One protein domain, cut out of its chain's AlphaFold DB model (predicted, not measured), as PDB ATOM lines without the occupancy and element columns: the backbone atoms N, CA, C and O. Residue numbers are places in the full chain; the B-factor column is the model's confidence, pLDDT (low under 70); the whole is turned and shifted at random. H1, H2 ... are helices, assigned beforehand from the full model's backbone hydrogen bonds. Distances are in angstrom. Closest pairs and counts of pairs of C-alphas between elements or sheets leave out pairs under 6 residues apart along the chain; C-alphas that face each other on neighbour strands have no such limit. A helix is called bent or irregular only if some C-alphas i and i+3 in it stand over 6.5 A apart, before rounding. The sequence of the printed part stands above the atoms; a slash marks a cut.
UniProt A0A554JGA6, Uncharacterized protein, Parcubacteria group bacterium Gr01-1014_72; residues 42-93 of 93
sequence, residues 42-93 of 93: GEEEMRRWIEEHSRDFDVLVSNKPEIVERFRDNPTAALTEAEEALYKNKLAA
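This is residues 42 to 93 of the 93 residues of an uncharacterized protein of Parcubacteria group bacterium Gr01-1014_72 (UniProt A0A554JGA6). The printed part begins with an arm that sticks out, residues 42 to 52, then turns into H1b, which packs steeply across H3 of a helical hairpin, H2 and H3. Its 52 residues, with three named helices and no named strand, are of the class all helix. It is only just compact, close to loose, with radius of gyration of the C-alphas 11.6 A and spans 29 by 28 by 16 A.

H1, residues 43 to 63, assigned as one helix by its hydrogen bonds, is bent: C-alphas 52 and 55 are 7.4 A apart, and arms H1a, 43 to 52, and H1b, 55 to 63, stand at a steep 59 degrees. H2, residues 66 to 73, and H3, residues 75 to 91, touch as a hairpin, a shallow tilt of 29 degrees, opposite ways; look at their closest C-alphas, Phe 71 and Ala 78, 5.0 A apart; H3 does so with residues 77 to 82 alone. H3 touches H1b with residues 82 to 86 alone, a steep tilt of 67 degrees, opposite ways; their closest C-alphas are Asp 56 and Leu 86, 6.6 A. H1a is apart from H2 and H3. Every O i to N i+4 pair is within hydrogen-bond range in H1a, H1b and H3; in H2, 2 of 4.

Find C-alpha 43 at (-47.893, 17.356, -18.386); H1a runs 14.2 A, H1b 12.3 A, H2 11.1 A, and H3 24.2 A to C-alpha 91 at (-24.551, 3.540, -16.703).

The C-alphas farthest apart, Asp 73 and Ala 93, are 31.7 A apart. The printed part has no cut, both links are tight, and residues 88 to 93 have pLDDT under 70.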
ATOM      1  N   GLY A  42     -47.653  15.145 -14.007       81.31
ATOM      2  CA  GLY A  42     -48.043  16.397 -14.656       81.31
ATOM      3  C   GLY A  42     -47.533  16.479 -16.100       81.31
ATOM      4  O   GLY A  42     -46.487  15.924 -16.436       81.31
ATOM      5  N   GLU A  43     -48.250  17.203 -16.964       81.44
ATOM      6  CA  GLU A  43     -47.893  17.356 -18.386       81.44
ATOM      7  C   GLU A  43     -46.463  17.892 -18.583       81.44
ATOM      8  O   GLU A  43     -45.750  17.450 -19.483       81.44
ATOM      9  N   GLU A  44     -46.022  18.807 -17.717       82.44
ATOM     10  CA  GLU A  44     -44.682  19.399 -17.773       82.44
ATOM     11  C   GLU A  44     -43.576  18.377 -17.480       82.44
ATOM     12  O   GLU A  44     -42.596  18.302 -18.218       82.44
ATOM     13  N   GLU A  45     -43.757  17.533 -16.463       80.69
ATOM     14  CA  GLU A  45     -42.797  16.482 -16.104       80.69
ATOM     15  C   GLU A  45     -42.746  15.398 -17.190       80.69
ATOM     16  O   GLU A  45     -41.667  14.925 -17.556       80.69
ATOM     17  N   MET A  46     -43.898  15.062 -17.786       83.88
ATOM     18  CA  MET A  46     -43.957  14.153 -18.935       83.88
ATOM     19  C   MET A  46     -43.187  14.721 -20.121       83.88
ATOM     20  O   MET A  46     -42.390  14.014 -20.736       83.88
ATOM     21  N   ARG A  47     -43.404  16.001 -20.431       83.12
ATOM     22  CA  ARG A  47     -42.707  16.680 -21.521       83.12
ATOM     23  C   ARG A  47     -41.206  16.733 -21.266       83.12
ATOM     24  O   ARG A  47     -40.450  16.358 -22.154       83.12
ATOM     25  N   ARG A  48     -40.780  17.123 -20.063       84.56
ATOM     26  CA  ARG A  48     -39.364  17.178 -19.682       84.56
ATOM     27  C   ARG A  48     -38.692  15.814 -19.831       84.56
ATOM     28  O   ARG A  48     -37.592  15.741 -20.367       84.56
ATOM     29  N   TRP A  49     -39.356  14.737 -19.412       84.31
ATOM     30  CA  TRP A  49     -38.824  13.386 -19.587       84.31
ATOM     31  C   TRP A  49     -38.681  13.007 -21.057       84.31
ATOM     32  O   TRP A  49     -37.631  12.513 -21.459       84.31
ATOM     33  N   ILE A  50     -39.715  13.259 -21.865       84.75
ATOM     34  CA  ILE A  50     -39.670  12.974 -23.302       84.75
ATOM     35  C   ILE A  50     -38.551  13.787 -23.956       84.75
ATOM     36  O   ILE A  50     -37.789  13.233 -24.734       84.75
ATOM     37  N   GLU A  51     -38.397  15.067 -23.623       86.69
ATOM     38  CA  GLU A  51     -37.319  15.905 -24.155       86.69
ATOM     39  C   GLU A  51     -35.933  15.367 -23.770       86.69
ATOM     40  O   GLU A  51     -35.089  15.202 -24.653       86.69
ATOM     41  N   GLU A  52     -35.715  15.016 -22.497       85.50
ATOM     42  CA  GLU A  52     -34.434  14.490 -22.002       85.50
ATOM     43  C   GLU A  52     -34.077  13.132 -22.625       85.50
ATOM     44  O   GLU A  52     -32.918  12.884 -22.956       85.50
ATOM     45  N   HIS A  53     -35.069  12.261 -22.811       83.62
ATOM     46  CA  HIS A  53     -34.864  10.872 -23.223       83.62
ATOM     47  C   HIS A  53     -35.179  10.592 -24.698       83.62
ATOM     48  O   HIS A  53     -34.918   9.484 -25.168       83.62
ATOM     49  N   SER A  54     -35.704  11.568 -25.448       83.25
ATOM     50  CA  SER A  54     -36.078  11.423 -26.866       83.25
ATOM     51  C   SER A  54     -34.930  10.884 -27.713       83.25
ATOM     52  O   SER A  54     -35.099   9.916 -28.446       83.25
ATOM     53  N   ARG A  55     -33.733  11.455 -27.550       85.31
ATOM     54  CA  ARG A  55     -32.546  11.063 -28.311       85.31
ATOM     55  C   ARG A  55     -32.103   9.632 -28.011       85.31
ATOM     56  O   ARG A  55     -31.770   8.893 -28.935       85.31
ATOM     57  N   ASP A  56     -32.098   9.240 -26.740       85.62
ATOM     58  CA  ASP A  56     -31.720   7.882 -26.332       85.62
ATOM     59  C   ASP A  56     -32.764   6.860 -26.792       85.62
ATOM     60  O   ASP A  56     -32.417   5.754 -27.211       85.62
ATOM     61  N   PHE A  57     -34.040   7.248 -26.771       86.00
ATOM     62  CA  PHE A  57     -35.130   6.452 -27.313       86.00
ATOM     63  C   PHE A  57     -35.003   6.271 -28.830       86.00
ATOM     64  O   PHE A  57     -35.116   5.149 -29.311       86.00
ATOM     65  N   ASP A  58     -34.698   7.324 -29.587       85.69
ATOM     66  CA  ASP A  58     -34.504   7.224 -31.038       85.69
ATOM     67  C   ASP A  58     -33.337   6.291 -31.384       85.69
ATOM     68  O   ASP A  58     -33.437   5.461 -32.290       85.69
ATOM     69  N   VAL A  59     -32.240   6.371 -30.625       86.25
ATOM     70  CA  VAL A  59     -31.102   5.448 -30.757       86.25
ATOM     71  C   VAL A  59     -31.515   4.016 -30.416       86.25
ATOM     72  O   VAL A  59     -31.141   3.088 -31.134       86.25
ATOM     73  N   LEU A  60     -32.298   3.815 -29.352       85.62
ATOM     74  CA  LEU A  60     -32.821   2.503 -28.983       85.62
ATOM     75  C   LEU A  60     -33.680   1.914 -30.103       85.62
ATOM     76  O   LEU A  60     -33.449   0.775 -30.495       85.62
ATOM     77  N   VAL A  61     -34.634   2.676 -30.635       85.56
ATOM     78  CA  VAL A  61     -35.542   2.196 -31.681       85.56
ATOM     79  C   VAL A  61     -34.814   1.972 -33.005       85.56
ATOM     80  O   VAL A  61     -35.145   1.039 -33.728       85.56
ATOM     81  N   SER A  62     -33.791   2.769 -33.310       84.50
ATOM     82  CA  SER A  62     -32.932   2.542 -34.474       84.50
ATOM     83  C   SER A  62     -32.125   1.241 -34.351       84.50
ATOM     84  O   SER A  62     -32.007   0.487 -35.314       84.50
ATOM     85  N   ASN A  63     -31.604   0.943 -33.156       83.94
ATOM     86  CA  ASN A  63     -30.814  -0.264 -32.901       83.94
ATOM     87  C   ASN A  63     -31.665  -1.524 -32.678       83.94
ATOM     88  O   ASN A  63     -31.179  -2.629 -32.917       83.94
ATOM     89  N   LYS A  64     -32.886  -1.362 -32.161       86.44
ATOM     90  CA  LYS A  64     -33.810  -2.435 -31.774       86.44
ATOM     91  C   LYS A  64     -35.265  -2.083 -32.124       86.44
ATOM     92  O   LYS A  64     -36.091  -1.895 -31.220       86.44
ATOM     93  N   PRO A  65     -35.605  -1.959 -33.417       85.62
ATOM     94  CA  PRO A  65     -36.968  -1.633 -33.839       85.62
ATOM     95  C   PRO A  65     -37.998  -2.667 -33.362       85.62
ATOM     96  O   PRO A  65     -39.139  -2.313 -33.070       85.62
ATOM     97  N   GLU A  66     -37.596  -3.925 -33.176       87.31
ATOM     98  CA  GLU A  66     -38.450  -5.016 -32.706       87.31
ATOM     99  C   GLU A  66     -39.084  -4.756 -31.329       87.31
ATOM    100  O   GLU A  66     -40.110  -5.350 -31.000       87.31
ATOM    101  N   ILE A  67     -38.516  -3.861 -30.511       87.25
ATOM    102  CA  ILE A  67     -39.109  -3.490 -29.219       87.25
ATOM    103  C   ILE A  67     -40.418  -2.713 -29.433       87.25
ATOM    104  O   ILE A  67     -41.387  -2.929 -28.703       87.25
ATOM    105  N   VAL A  68     -40.480  -1.849 -30.451       86.25
ATOM    106  CA  VAL A  68     -41.696  -1.090 -30.791       86.25
ATOM    107  C   VAL A  68     -42.760  -2.012 -31.384       86.25
ATOM    108  O   VAL A  68     -43.944  -1.850 -31.094       86.25
ATOM    109  N   GLU A  69     -42.359  -3.024 -32.154       86.06
ATOM    110  CA  GLU A  69     -43.285  -4.058 -32.631       86.06
ATOM    111  C   GLU A  69     -43.851  -4.869 -31.460       86.06
ATOM    112  O   GLU A  69     -45.068  -4.976 -31.314       86.06
ATOM    113  N   ARG A  70     -42.989  -5.343 -30.548       87.50
ATOM    114  CA  ARG A  70     -43.416  -6.051 -29.330       87.50
ATOM    115  C   ARG A  70     -44.299  -5.200 -28.432       87.50
ATOM    116  O   ARG A  70     -45.120  -5.764 -27.719       87.50
ATOM    117  N   PHE A  71     -44.161  -3.875 -28.443       88.56
ATOM    118  CA  PHE A  71     -45.028  -2.996 -27.662       88.56
ATOM    119  C   PHE A  71     -46.502  -3.125 -28.067       88.56
ATOM    120  O   PHE A  71     -47.375  -3.003 -27.208       88.56
ATOM    121  N   ARG A  72     -46.788  -3.443 -29.338       84.25
ATOM    122  CA  ARG A  72     -48.153  -3.707 -29.812       84.25
ATOM    123  C   ARG A  72     -48.755  -4.958 -29.159       84.25
ATOM    124  O   ARG A  72     -49.912  -4.919 -28.750       84.25
ATOM    125  N   ASP A  73     -47.981  -6.035 -29.049       87.44
ATOM    126  CA  ASP A  73     -48.468  -7.342 -28.579       87.44
ATOM    127  C   ASP A  73     -48.319  -7.536 -27.060       87.44
ATOM    128  O   ASP A  73     -49.168  -8.140 -26.404       87.44
ATOM    129  N   ASN A  74     -47.229  -7.027 -26.483       90.69
ATOM    130  CA  ASN A  74     -46.898  -7.118 -25.065       90.69
ATOM    131  C   ASN A  74     -46.245  -5.811 -24.567       90.69
ATOM    132  O   ASN A  74     -45.019  -5.738 -24.397       90.69
ATOM    133  N   PRO A  75     -47.057  -4.775 -24.288       87.19
ATOM    134  CA  PRO A  75     -46.554  -3.466 -23.893       87.19
ATOM    135  C   PRO A  75     -45.745  -3.522 -22.596       87.19
ATOM    136  O   PRO A  75     -44.714  -2.871 -22.488       87.19
ATOM    137  N   THR A  76     -46.142  -4.334 -21.615       87.94
ATOM    138  CA  THR A  76     -45.436  -4.420 -20.326       87.94
ATOM    139  C   THR A  76     -44.013  -4.959 -20.473       87.94
ATOM    140  O   THR A  76     -43.080  -4.400 -19.886       87.94
ATOM    141  N   ALA A  77     -43.828  -6.021 -21.261       89.44
ATOM    142  CA  ALA A  77     -42.504  -6.585 -21.512       89.44
ATOM    143  C   ALA A  77     -41.638  -5.617 -22.328       89.44
ATOM    144  O   ALA A  77     -40.509  -5.335 -21.932       89.44
ATOM    145  N   ALA A  78     -42.192  -5.039 -23.400       89.75
ATOM    146  CA  ALA A  78     -41.484  -4.088 -24.254       89.75
ATOM    147  C   ALA A  78     -41.033  -2.831 -23.492       89.75
ATOM    148  O   ALA A  78     -39.899  -2.387 -23.643       89.75
ATOM    149  N   LEU A  79     -41.888  -2.284 -22.620       90.12
ATOM    150  CA  LEU A  79     -41.537  -1.137 -21.781       90.12
ATOM    151  C   LEU A  79     -40.437  -1.475 -20.775       90.12
ATOM    152  O   LEU A  79     -39.601  -0.630 -20.489       90.12
ATOM    153  N   THR A  80     -40.430  -2.689 -20.224       89.62
ATOM    154  CA  THR A  80     -39.373  -3.134 -19.299       89.62
ATOM    155  C   THR A  80     -38.043  -3.315 -20.024       89.62
ATOM    156  O   THR A  80     -37.021  -2.841 -19.544       89.62
ATOM    157  N   GLU A  81     -38.053  -3.917 -21.212       89.19
ATOM    158  CA  GLU A  81     -36.853  -4.065 -22.040       89.19
ATOM    159  C   GLU A  81     -36.290  -2.707 -22.488       89.19
ATOM    160  O   GLU A  81     -35.079  -2.482 -22.440       89.19
ATOM    161  N   ALA A  82     -37.165  -1.783 -22.890       87.75
ATOM    162  CA  ALA A  82     -36.770  -0.438 -23.284       87.75
ATOM    163  C   ALA A  82     -36.217   0.374 -22.115       87.75
ATOM    164  O   ALA A  82     -35.197   1.042 -22.261       87.75
ATOM    165  N   GLU A  83     -36.854   0.280 -20.950       87.38
ATOM    166  CA  GLU A  83     -36.361   0.870 -19.713       87.38
ATOM    167  C   GLU A  83     -34.956   0.350 -19.386       87.38
ATOM    168  O   GLU A  83     -34.020   1.141 -19.273       87.38
ATOM    169  N   GLU A  84     -34.761  -0.971 -19.329       86.88
ATOM    170  CA  GLU A  84     -33.443  -1.564 -19.085       86.88
ATOM    171  C   GLU A  84     -32.388  -1.099 -20.094       86.88
ATOM    172  O   GLU A  84     -31.236  -0.879 -19.719       86.88
ATOM    173  N   ALA A  85     -32.754  -0.954 -21.368       84.25
ATOM    174  CA  ALA A  85     -31.838  -0.496 -22.405       84.25
ATOM    175  C   ALA A  85     -31.461   0.987 -22.241       84.25
ATOM    176  O   ALA A  85     -30.285   1.333 -22.371       84.25
ATOM    177  N   LEU A  86     -32.424   1.847 -21.896       80.75
ATOM    178  CA  LEU A  86     -32.184   3.265 -21.607       80.75
ATOM    179  C   LEU A  86     -31.302   3.436 -20.357       80.75
ATOM    180  O   LEU A  86     -30.363   4.231 -20.365       80.75
ATOM    181  N   TYR A  87     -31.530   2.643 -19.305       75.38
ATOM    182  CA  TYR A  87     -30.726   2.693 -18.076       75.38
ATOM    183  C   TYR A  87     -29.330   2.093 -18.224       75.38
ATOM    184  O   TYR A  87     -28.369   2.656 -17.698       75.38
ATOM    185  N   LYS A  88     -29.180   0.983 -18.958       68.38
ATOM    186  CA  LYS A  88     -27.858   0.404 -19.248       68.38
ATOM    187  C   LYS A  88     -26.977   1.379 -20.028       68.38
ATOM    188  O   LYS A  88     -25.787   1.455 -19.739       68.38
ATOM    189  N   ASN A  89     -27.553   2.160 -20.943       58.50
ATOM    190  CA  ASN A  89     -26.818   3.207 -21.655       58.50
ATOM    191  C   ASN A  89     -26.416   4.378 -20.740       58.50
ATOM    192  O   ASN A  89     -25.290   4.851 -20.856       58.50
ATOM    193  N   LYS A  90     -27.264   4.796 -19.782       54.28
ATOM    194  CA  LYS A  90     -26.903   5.830 -18.784       54.28
ATOM    195  C   LYS A  90     -25.802   5.390 -17.802       54.28
ATOM    196  O   LYS A  90     -25.126   6.246 -17.252       54.28
ATOM    197  N   LEU A  91     -25.613   4.085 -17.571       44.12
ATOM    198  CA  LEU A  91     -24.551   3.540 -16.703       44.12
ATOM    199  C   LEU A  91     -23.220   3.278 -17.430       44.12
ATOM    200  O   LEU A  91     -22.218   3.001 -16.774       44.12
ATOM    201  N   ALA A  92     -23.213   3.316 -18.765       42.34
ATOM    202  CA  ALA A  92     -22.031   3.073 -19.594       42.34
ATOM    203  C   ALA A  92     -21.359   4.363 -20.112       42.34
ATOM    204  O   ALA A  92     -20.344   4.268 -20.806       42.34
ATOM    205  N   ALA A  93     -21.924   5.532 -19.795       40.44
ATOM    206  CA  ALA A  93     -21.401   6.867 -20.103       40.44
ATOM    207  C   ALA A  93     -20.752   7.498 -18.863       40.44
ATOM    208  O   ALA A  93     -19.745   8.219 -19.044       40.44
TER     209      ALA A  93